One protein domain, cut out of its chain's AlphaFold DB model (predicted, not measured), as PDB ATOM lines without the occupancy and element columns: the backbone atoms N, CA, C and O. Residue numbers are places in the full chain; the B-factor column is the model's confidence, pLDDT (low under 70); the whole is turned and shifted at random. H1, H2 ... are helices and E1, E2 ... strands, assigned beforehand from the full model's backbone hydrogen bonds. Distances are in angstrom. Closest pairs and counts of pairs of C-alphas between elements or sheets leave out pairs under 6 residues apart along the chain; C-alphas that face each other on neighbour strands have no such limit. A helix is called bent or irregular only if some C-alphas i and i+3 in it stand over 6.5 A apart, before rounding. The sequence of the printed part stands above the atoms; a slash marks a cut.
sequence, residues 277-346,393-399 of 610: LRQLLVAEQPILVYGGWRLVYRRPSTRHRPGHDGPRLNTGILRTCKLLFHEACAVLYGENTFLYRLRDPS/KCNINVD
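What this domain is: This is residues 277 to 346 and 393 to 399 of the 610 residues of an uncharacterized protein of Ophiocordyceps unilateralis (UniProt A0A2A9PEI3). Two strands, E1 and E2, run side by side as a small parallel sheet at one end, and a group of three helices, H3 with H1 and H2 packed on it, makes the other end. A long unnamed stretch, residues 291 to 314, loops back from the sheet to H2. The printed part has 77 residues, under half of them in named elements, in the order H1, E1, H2, H3, E2; the class is mixed, helices and strands. It is compact, with a radius of gyration of the C-alphas of 12.9 A and spans of 40 by 30 by 22 A.

Where its parts are: E2, residues 337 to 342, is 15.8 A long and ends with C-alpha 342 at (176.848, 201.789, 133.914). E1 is residues 287 to 290, 10.2 A. H3, residues 322 to 335, is 19.6 A long; it is neither bent nor irregular, but only just: C-alphas 332 and 335 are 6.1 A apart. H1, residues 277 to 281, 5.8 A, begins with C-alpha 277 at (187.355, 190.799, 107.959). H2 is residues 315 to 319, 7.7 A.

How they stand to each other: E1 and E2 are parallel neighbours at 37 degrees, with N 287 and O 337 within hydrogen-bond range at 2.8 A. E1, H2, H3 and E2 form a strand-helix-strand unit, two parallel neighbour strands with helices between them along the chain; its crossover is right-handed. Residues 289 to 290 of E1 also pair, antiparallel, with residues 295 to 296. H3 touches H1 with residues 327 to 332 alone; the closest C-alphas, of Leu 281 and Leu 332, are 5.5 A apart. H3 touches H2 with residues 324 to 329 alone, the closest C-alphas being those of Leu 318 and Phe 325, 4.7 A. H1 and H2 are close but not clearly touching, 7.0 A between the C-alphas of Leu 281 and Thr 315. E1 and H3 are apart. In H1 and H3 every O i to N i+4 pair is within hydrogen-bond range; in H2 0 of 1 is, beside 2 of 2 O i to N i+3 pairs.

The domain as a whole: The C-alphas of Leu 323 and Asp 344 are the two farthest apart, 39.9 A. Residues 347 to 392 are not printed; C-alphas 346 and 393 are 16.3 A apart across the cut. The link from E1 to H2 is long, 24 residues. The pLDDT is under 70 at residues 300 to 311, 344 to 346 and 393.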
ATOM      1  N   LEU A 277     187.294 190.699 106.501       97.38
ATOM      2  CA  LEU A 277     187.355 190.799 107.959       97.38
ATOM      3  C   LEU A 277     186.315 191.776 108.517       97.38
ATOM      4  O   LEU A 277     185.700 191.461 109.532       97.38
ATOM      5  N   ARG A 278     186.049 192.903 107.845       97.31
ATOM      6  CA  ARG A 278     184.989 193.850 108.235       97.31
ATOM      7  C   ARG A 278     183.620 193.193 108.271       97.31
ATOM      8  O   ARG A 278     182.929 193.291 109.276       97.31
ATOM      9  N   GLN A 279     183.275 192.454 107.218       95.94
ATOM     10  CA  GLN A 279     182.001 191.732 107.135       95.94
ATOM     11  C   GLN A 279     181.846 190.668 108.236       95.94
ATOM     12  O   GLN A 279     180.732 190.322 108.613       95.94
ATOM     13  N   LEU A 280     182.956 190.132 108.752       95.31
ATOM     14  CA  LEU A 280     182.945 189.088 109.781       95.31
ATOM     15  C   LEU A 280     183.013 189.627 111.217       95.31
ATOM     16  O   LEU A 280     182.550 188.948 112.140       95.31
ATOM     17  N   LEU A 281     183.666 190.775 111.416       96.38
ATOM     18  CA  LEU A 281     184.108 191.250 112.731       96.38
ATOM     19  C   LEU A 281     183.539 192.609 113.132       96.38
ATOM     20  O   LEU A 281     183.681 192.965 114.301       96.38
ATOM     21  N   VAL A 282     182.906 193.354 112.226       96.62
ATOM     22  CA  VAL A 282     182.233 194.616 112.558       96.62
ATOM     23  C   VAL A 282     180.759 194.342 112.822       96.62
ATOM     24  O   VAL A 282     180.040 193.823 111.973       96.62
ATOM     25  N   ALA A 283     180.315 194.663 114.032       95.00
ATOM     26  CA  ALA A 283     178.924 194.595 114.429       95.00
ATOM     27  C   ALA A 283     178.202 195.885 114.023       95.00
ATOM     28  O   ALA A 283     178.720 196.985 114.204       95.00
ATOM     29  N   GLU A 284     176.965 195.745 113.552       92.62
ATOM     30  CA  GLU A 284     176.072 196.879 113.274       92.62
ATOM     31  C   GLU A 284     175.700 197.649 114.551       92.62
ATOM     32  O   GLU A 284     175.459 198.850 114.524       92.62
ATOM     33  N   GLN A 285     175.659 196.950 115.690       93.00
ATOM     34  CA  GLN A 285     175.316 197.514 116.992       93.00
ATOM     35  C   GLN A 285     176.548 197.571 117.905       93.00
ATOM     36  O   GLN A 285     177.398 196.677 117.824       93.00
ATOM     37  N   PRO A 286     176.622 198.546 118.831       95.44
ATOM     38  CA  PRO A 286     177.715 198.626 119.789       95.44
ATOM     39  C   PRO A 286     177.906 197.327 120.584       95.44
ATOM     40  O   PRO A 286     176.946 196.682 121.024       95.44
ATOM     41  N   ILE A 287     179.166 196.951 120.791       94.69
ATOM     42  CA  ILE A 287     179.543 195.782 121.581       94.69
ATOM     43  C   ILE A 287     179.454 196.169 123.055       94.69
ATOM     44  O   ILE A 287     180.290 196.911 123.566       94.69
ATOM     45  N   LEU A 288     178.431 195.659 123.737       93.69
ATOM     46  CA  LEU A 288     178.211 195.913 125.156       93.69
ATOM     47  C   LEU A 288     179.298 195.247 126.008       93.69
ATOM     48  O   LEU A 288     179.485 194.027 125.941       93.69
ATOM     49  N   VAL A 289     179.952 196.032 126.860       93.94
ATOM     50  CA  VAL A 289     181.003 195.583 127.779       93.94
ATOM     51  C   VAL A 289     180.717 195.984 129.228       93.94
ATOM     52  O   VAL A 289     179.984 196.936 129.492       93.94
ATOM     53  N   TYR A 290     181.283 195.235 130.173       92.31
ATOM     54  CA  TYR A 290     181.201 195.464 131.619       92.31
ATOM     55  C   TYR A 290     182.474 194.986 132.329       92.31
ATOM     56  O   TYR A 290     183.403 194.480 131.695       92.31
ATOM     57  N   GLY A 291     182.531 195.173 133.652       89.75
ATOM     58  CA  GLY A 291     183.643 194.705 134.484       89.75
ATOM     59  C   GLY A 291     184.970 195.365 134.109       89.75
ATOM     60  O   GLY A 291     185.944 194.672 133.830       89.75
ATOM     61  N   GLY A 292     184.988 196.698 133.998       91.12
ATOM     62  CA  GLY A 292     186.186 197.440 133.590       91.12
ATOM     63  C   GLY A 292     186.655 197.114 132.166       91.12
ATOM     64  O   GLY A 292     187.846 196.941 131.936       91.12
ATOM     65  N   TRP A 293     185.718 196.996 131.217       95.06
ATOM     66  CA  TRP A 293     185.944 196.692 129.792       95.06
ATOM     67  C   TRP A 293     186.474 195.288 129.494       95.06
ATOM     68  O   TRP A 293     186.726 194.962 128.335       95.06
ATOM     69  N   ARG A 294     186.619 194.439 130.515       92.50
ATOM     70  CA  ARG A 294     187.157 193.083 130.374       92.50
ATOM     71  C   ARG A 294     186.108 192.077 129.929       92.50
ATOM     72  O   ARG A 294     186.467 191.056 129.366       92.50
ATOM     73  N   LEU A 295     184.820 192.316 130.152       90.69
ATOM     74  CA  LEU A 295     183.786 191.322 129.868       90.69
ATOM     75  C   LEU A 295     182.803 191.833 128.821       90.69
ATOM     76  O   LEU A 295     182.370 192.978 128.879       90.69
ATOM     77  N   VAL A 296     182.425 190.972 127.875       90.75
ATOM     78  CA  VAL A 296     181.391 191.262 126.867       90.75
ATOM     79  C   VAL A 296     180.056 190.688 127.330       90.75
ATOM     80  O   VAL A 296     179.989 189.523 127.740       90.75
ATOM     81  N   TYR A 297     178.981 191.478 127.257       86.31
ATOM     82  CA  TYR A 297     177.639 190.983 127.564       86.31
ATOM     83  C   TYR A 297     177.212 189.909 126.561       86.31
ATOM     84  O   TYR A 297     177.277 190.097 125.344       86.31
ATOM     85  N   ARG A 298     176.709 188.789 127.087       81.50
ATOM     86  CA  ARG A 298     176.068 187.741 126.288       81.50
ATOM     87  C   ARG A 298     174.594 188.085 126.109       81.50
ATOM     88  O   ARG A 298     173.894 188.290 127.102       81.50
ATOM     89  N   ARG A 299     174.112 188.154 124.866       71.88
ATOM     90  CA  ARG A 299     172.688 188.422 124.605       71.88
ATOM     91  C   ARG A 299     171.844 187.235 125.098       71.88
ATOM     92  O   ARG A 299     172.191 186.096 124.805       71.88
ATOM     93  N   PRO A 300     170.735 187.455 125.826       67.56
ATOM     94  CA  PRO A 300     169.873 186.363 126.285       67.56
ATOM     95  C   PRO A 300     169.379 185.464 125.144       67.56
ATOM     96  O   PRO A 300     169.389 184.246 125.282       67.56
ATOM     97  N   SER A 301     169.056 186.052 123.985       62.34
ATOM     98  CA  SER A 301     168.579 185.328 122.798       62.34
ATOM     99  C   SER A 301     169.579 184.319 122.233       62.34
ATOM    100  O   SER A 301     169.186 183.400 121.514       62.34
ATOM    101  N   THR A 302     170.865 184.445 122.564       59.75
ATOM    102  CA  THR A 302     171.886 183.495 122.127       59.75
ATOM    103  C   THR A 302     172.192 182.406 123.149       59.75
ATOM    104  O   THR A 302     172.736 181.379 122.754       59.75
ATOM    105  N   ARG A 303     171.714 182.534 124.400       62.81
ATOM    106  CA  ARG A 303     171.950 181.552 125.478       62.81
ATOM    107  C   ARG A 303     171.472 180.139 125.141       62.81
ATOM    108  O   ARG A 303     172.042 179.171 125.630       62.81
ATOM    109  N   HIS A 304     170.429 180.004 124.319       61.66
ATOM    110  CA  HIS A 304     169.868 178.699 123.960       61.66
ATOM    111  C   HIS A 304     170.578 178.017 122.784       61.66
ATOM    112  O   HIS A 304     170.315 176.844 122.517       61.66
ATOM    113  N   ARG A 305     171.493 178.705 122.085       57.03
ATOM    114  CA  ARG A 305     172.338 178.081 121.060       57.03
ATOM    115  C   ARG A 305     173.767 177.950 121.579       57.03
ATOM    116  O   ARG A 305     174.528 178.914 121.475       57.03
ATOM    117  N   PRO A 306     174.167 176.763 122.079       55.56
ATOM    118  CA  PRO A 306     175.551 176.530 122.467       55.56
ATOM    119  C   PRO A 306     176.479 176.868 121.291       55.56
ATOM    120  O   PRO A 306     176.385 176.270 120.221       55.56
ATOM    121  N   GLY A 307     177.338 177.874 121.483       55.53
ATOM    122  CA  GLY A 307     178.297 178.351 120.480       55.53
ATOM    123  C   GLY A 307     178.012 179.723 119.854       55.53
ATOM    124  O   GLY A 307     178.837 180.173 119.060       55.53
ATOM    125  N   HIS A 308     176.919 180.416 120.209       55.47
ATOM    126  CA  HIS A 308     176.551 181.714 119.608       55.47
ATOM    127  C   HIS A 308     176.419 182.891 120.592       55.47
ATOM    128  O   HIS A 308     175.809 183.903 120.274       55.47
ATOM    129  N   ASP A 309     177.037 182.809 121.763       51.81
ATOM    130  CA  ASP A 309     176.772 183.673 122.926       51.81
ATOM    131  C   ASP A 309     177.236 185.151 122.862       51.81
ATOM    132  O   ASP A 309     177.237 185.836 123.882       51.81
ATOM    133  N   GLY A 310     177.626 185.690 121.710       64.31
ATOM    134  CA  GLY A 310     178.207 187.037 121.603       64.31
ATOM    135  C   GLY A 310     177.424 188.003 120.709       64.31
ATOM    136  O   GLY A 310     176.401 187.624 120.132       64.31
ATOM    137  N   PRO A 311     177.927 189.240 120.505       69.19
ATOM    138  CA  PRO A 311     177.679 189.929 119.234       69.19
ATOM    139  C   PRO A 311     177.940 188.916 118.107       69.19
ATOM    140  O   PRO A 311     178.790 188.039 118.276       69.19
ATOM    141  N   ARG A 312     177.180 188.960 117.005       78.38
ATOM    142  CA  ARG A 312     177.214 187.960 115.912       78.38
ATOM    143  C   ARG A 312     178.527 188.000 115.098       78.38
ATOM    144  O   ARG A 312     178.515 187.939 113.878       78.38
ATOM    145  N   LEU A 313     179.658 188.116 115.779       86.25
ATOM    146  CA  LEU A 313     180.998 188.199 115.241       86.25
ATOM    147  C   LEU A 313     181.562 186.792 115.133       86.25
ATOM    148  O   LEU A 313     181.606 186.040 116.113       86.25
ATOM    149  N   ASN A 314     182.035 186.438 113.945       86.12
ATOM    150  CA  ASN A 314     182.719 185.171 113.745       86.12
ATOM    151  C   ASN A 314     184.193 185.314 114.147       86.12
ATOM    152  O   ASN A 314     185.088 185.457 113.315       86.12
ATOM    153  N   THR A 315     184.461 185.245 115.452       89.75
ATOM    154  CA  THR A 315     185.823 185.349 115.997       89.75
ATOM    155  C   THR A 315     186.676 184.104 115.736       89.75
ATOM    156  O   THR A 315     187.836 184.062 116.145       89.75
ATOM    157  N   GLY A 316     186.142 183.076 115.063       89.81
ATOM    158  CA  GLY A 316     186.896 181.877 114.689       89.81
ATOM    159  C   GLY A 316     188.101 182.198 113.805       89.81
ATOM    160  O   GLY A 316     189.152 181.573 113.951       89.81
ATOM    161  N   ILE A 317     187.991 183.238 112.969       92.25
ATOM    162  CA  ILE A 317     189.069 183.681 112.075       92.25
ATOM    163  C   ILE A 317     190.332 184.107 112.836       92.25
ATOM    164  O   ILE A 317     191.439 183.821 112.380       92.25
ATOM    165  N   LEU A 318     190.181 184.669 114.043       92.88
ATOM    166  CA  LEU A 318     191.294 185.070 114.913       92.88
ATOM    167  C   LEU A 318     192.192 183.887 115.309       92.88
ATOM    168  O   LEU A 318     193.344 184.084 115.677       92.88
ATOM    169  N   ARG A 319     191.688 182.651 115.239       92.12
ATOM    170  CA  ARG A 319     192.423 181.443 115.651       92.12
ATOM    171  C   ARG A 319     193.145 180.741 114.500       92.12
ATOM    172  O   ARG A 319     193.796 179.731 114.735       92.12
ATOM    173  N   THR A 320     193.005 181.233 113.271       93.75
ATOM    174  CA  THR A 320     193.475 180.520 112.071       93.75
ATOM    175  C   THR A 320     194.955 180.761 111.772       93.75
ATOM    176  O   THR A 320     195.716 179.809 111.624       93.75
ATOM    177  N   CYS A 321     195.381 182.023 111.688       95.00
ATOM    178  CA  CYS A 321     196.731 182.428 111.295       95.00
ATOM    179  C   CYS A 321     197.144 183.713 112.026       95.00
ATOM    180  O   CYS A 321     196.312 184.587 112.252       95.00
ATOM    181  N   LYS A 322     198.439 183.858 112.349       96.19
ATOM    182  CA  LYS A 322     198.988 185.052 113.022       96.19
ATOM    183  C   LYS A 322     198.812 186.334 112.203       96.19
ATOM    184  O   LYS A 322     198.470 187.362 112.771       96.19
ATOM    185  N   LEU A 323     199.016 186.277 110.884       95.44
ATOM    186  CA  LEU A 323     198.844 187.448 110.016       95.44
ATOM    187  C   LEU A 323     197.397 187.954 110.073       95.44
ATOM    188  O   LEU A 323     197.155 189.111 110.407       95.44
ATOM    189  N   LEU A 324     196.441 187.046 109.847       96.19
ATOM    190  CA  LEU A 324     195.017 187.359 109.940       96.19
ATOM    191  C   LEU A 324     194.636 187.814 111.340       96.19
ATOM    192  O   LEU A 324     193.808 188.699 111.461       96.19
ATOM    193  N   PHE A 325     195.234 187.255 112.391       96.12
ATOM    194  CA  PHE A 325     194.980 187.684 113.760       96.12
ATOM    195  C   PHE A 325     195.298 189.168 113.976       96.12
ATOM    196  O   PHE A 325     194.490 189.863 114.587       96.12
ATOM    197  N   HIS A 326     196.429 189.666 113.468       96.88
ATOM    198  CA  HIS A 326     196.789 191.080 113.600       96.88
ATOM    199  C   HIS A 326     195.846 191.993 112.805       96.88
ATOM    200  O   HIS A 326     195.310 192.943 113.376       96.88
ATOM    201  N   GLU A 327     195.586 191.668 111.533       97.50
ATOM    202  CA  GLU A 327     194.640 192.414 110.684       97.50
ATOM    203  C   GLU A 327     193.232 192.423 111.305       97.50
ATOM    204  O   GLU A 327     192.589 193.463 111.439       97.50
ATOM    205  N   ALA A 328     192.773 191.263 111.768       97.31
ATOM    206  CA  ALA A 328     191.467 191.080 112.377       97.31
ATOM    207  C   ALA A 328     191.336 191.777 113.734       97.31
ATOM    208  O   ALA A 328     190.268 192.302 114.024       97.31
ATOM    209  N   CYS A 329     192.385 191.814 114.564       96.81
ATOM    210  CA  CYS A 329     192.365 192.584 115.812       96.81
ATOM    211  C   CYS A 329     192.248 194.084 115.528       96.81
ATOM    212  O   CYS A 329     191.477 194.762 116.204       96.81
ATOM    213  N   ALA A 330     192.968 194.594 114.523       96.69
ATOM    214  CA  ALA A 330     192.869 195.995 114.128       96.69
ATOM    215  C   ALA A 330     191.446 196.353 113.662       96.69
ATOM    216  O   ALA A 330     190.913 197.372 114.091       96.69
ATOM    217  N   VAL A 331     190.800 195.491 112.868       97.69
ATOM    218  CA  VAL A 331     189.395 195.680 112.455       97.69
ATOM    219  C   VAL A 331     188.439 195.556 113.648       97.69
ATOM    220  O   VAL A 331     187.604 196.431 113.869       97.69
ATOM    221  N   LEU A 332     188.577 194.498 114.455       97.12
ATOM    222  CA  LEU A 332     187.690 194.217 115.585       97.12
ATOM    223  C   LEU A 332     187.685 195.361 116.604       97.12
ATOM    224  O   LEU A 332     186.613 195.818 116.979       97.12
ATOM    225  N   TYR A 333     188.852 195.825 117.051       97.31
ATOM    226  CA  TYR A 333     188.930 196.881 118.066       97.31
ATOM    227  C   TYR A 333     188.863 198.294 117.471       97.31
ATOM    228  O   TYR A 333     188.426 199.227 118.147       97.31
ATOM    229  N   GLY A 334     189.274 198.453 116.210       97.44
ATOM    230  CA  GLY A 334     189.386 199.760 115.578       97.44
ATOM    231  C   GLY A 334     188.136 200.253 114.858       97.44
ATOM    232  O   GLY A 334     187.937 201.459 114.762       97.44
ATOM    233  N   GLU A 335     187.276 199.364 114.364       97.69
ATOM    234  CA  GLU A 335     186.079 199.789 113.621       97.69
ATOM    235  C   GLU A 335     184.788 199.665 114.440       97.69
ATOM    236  O   GLU A 335     183.862 200.456 114.237       97.69
ATOM    237  N   ASN A 336     184.747 198.741 115.408       97.88
ATOM    238  CA  ASN A 336     183.607 198.585 116.309       97.88
ATOM    239  C   ASN A 336     183.561 199.667 117.386       97.88
ATOM    240  O   ASN A 336     184.589 200.139 117.870       97.88
ATOM    241  N   THR A 337     182.342 199.979 117.826       97.81
ATOM    242  CA  THR A 337     182.104 200.796 119.020       97.81
ATOM    243  C   THR A 337     181.886 199.889 120.223       97.81
ATOM    244  O   THR A 337     180.989 199.045 120.202       97.81
ATOM    245  N   PHE A 338     182.679 200.071 121.277       97.62
ATOM    246  CA  PHE A 338     182.520 199.342 122.538       97.62
ATOM    247  C   PHE A 338     181.763 200.208 123.536       97.62
ATOM    248  O   PHE A 338     182.185 201.324 123.822       97.62
ATOM    249  N   LEU A 339     180.645 199.701 124.048       97.06
ATOM    250  CA  LEU A 339     179.722 200.442 124.900       97.06
ATOM    251  C   LEU A 339     179.747 199.890 126.327       97.06
ATOM    252  O   LEU A 339     179.276 198.780 126.580       97.06
ATOM    253  N   TYR A 340     180.277 200.679 127.256       96.69
ATOM    254  CA  TYR A 340     180.260 200.396 128.684       96.69
ATOM    255  C   TYR A 340     178.992 200.972 129.311       96.69
ATOM    256  O   TYR A 340     178.869 202.185 129.487       96.69
ATOM    257  N   ARG A 341     178.041 200.095 129.643       94.25
ATOM    258  CA  ARG A 341     176.816 200.486 130.352       94.25
ATOM    259  C   ARG A 341     177.061 200.491 131.849       94.25
ATOM    260  O   ARG A 341     177.437 199.462 132.419       94.25
ATOM    261  N   LEU A 342     176.821 201.637 132.470       93.06
ATOM    262  CA  LEU A 342     176.848 201.789 133.914       93.06
ATOM    263  C   LEU A 342     175.590 201.130 134.470       93.06
ATOM    264  O   LEU A 342     174.499 201.674 134.366       93.06
ATOM    265  N   ARG A 343     175.751 199.921 135.000       85.19
ATOM    266  CA  ARG A 343     174.745 199.241 135.817       85.19
ATOM    267  C   ARG A 343     175.221 199.239 137.257       85.19
ATOM    268  O   ARG A 343     176.421 199.419 137.481       85.19
ATOM    269  N   ASP A 344     174.305 199.012 138.196       57.50
ATOM    270  CA  ASP A 344     174.671 198.880 139.604       57.50
ATOM    271  C   ASP A 344     175.816 197.880 139.715       57.50
ATOM    272  O   ASP A 344     175.812 196.874 138.981       57.50
ATOM    273  N   PRO A 345     176.818 198.148 140.573       55.28
ATOM    274  CA  PRO A 345     177.776 197.120 140.919       55.28
ATOM    275  C   PRO A 345     176.949 195.904 141.316       55.28
ATOM    276  O   PRO A 345     176.165 195.953 142.259       55.28
ATOM    277  N   SER A 346     177.049 194.832 140.526       43.81
ATOM    278  CA  SER A 346     176.393 193.588 140.893       43.81
ATOM    279  C   SER A 346     176.858 193.285 142.319       43.81
ATOM    280  O   SER A 346     178.078 193.318 142.542       43.81
ATOM    281  N   LYS A 393     184.721 182.726 130.315       65.00
ATOM    282  CA  LYS A 393     184.237 184.100 130.220       65.00
ATOM    283  C   LYS A 393     184.944 184.731 129.023       65.00
ATOM    284  O   LYS A 393     186.151 184.571 128.851       65.00
ATOM    285  N   CYS A 394     184.182 185.399 128.159       71.19
ATOM    286  CA  CYS A 394     184.725 186.106 127.002       71.19
ATOM    287  C   CYS A 394     185.484 187.334 127.514       71.19
ATOM    288  O   CYS A 394     184.887 188.399 127.666       71.19
ATOM    289  N   ASN A 395     186.758 187.143 127.860       85.38
ATOM    290  CA  ASN A 395     187.594 188.168 128.467       85.38
ATOM    291  C   ASN A 395     188.350 188.956 127.384       85.38
ATOM    292  O   ASN A 395     189.097 188.379 126.592       85.38
ATOM    293  N   ILE A 396     188.146 190.269 127.353       91.94
ATOM    294  CA  ILE A 396     188.936 191.231 126.597       91.94
ATOM    295  C   ILE A 396     190.175 191.556 127.429       91.94
ATOM    296  O   ILE A 396     190.091 192.112 128.523       91.94
ATOM    297  N   ASN A 397     191.353 191.274 126.878       93.50
ATOM    298  CA  ASN A 397     192.606 191.716 127.478       93.50
ATOM    299  C   ASN A 397     192.833 193.207 127.170       93.50
ATOM    300  O   ASN A 397     193.516 193.559 126.207       93.50
ATOM    301  N   VAL A 398     192.214 194.074 127.973       93.81
ATOM    302  CA  VAL A 398     192.274 195.535 127.807       93.81
ATOM    303  C   VAL A 398     193.713 196.037 127.888       93.81
ATOM    304  O   VAL A 398     194.097 196.892 127.106       93.81
ATOM    305  N   ASP A 399     194.547 195.464 128.751       91.31
ATOM    306  CA  ASP A 399     195.940 195.897 128.908       91.31
ATOM    307  C   ASP A 399     196.787 195.629 127.665       91.31
ATOM    308  O   ASP A 399     197.678 196.408 127.326       91.31
TER     309      ASP A 399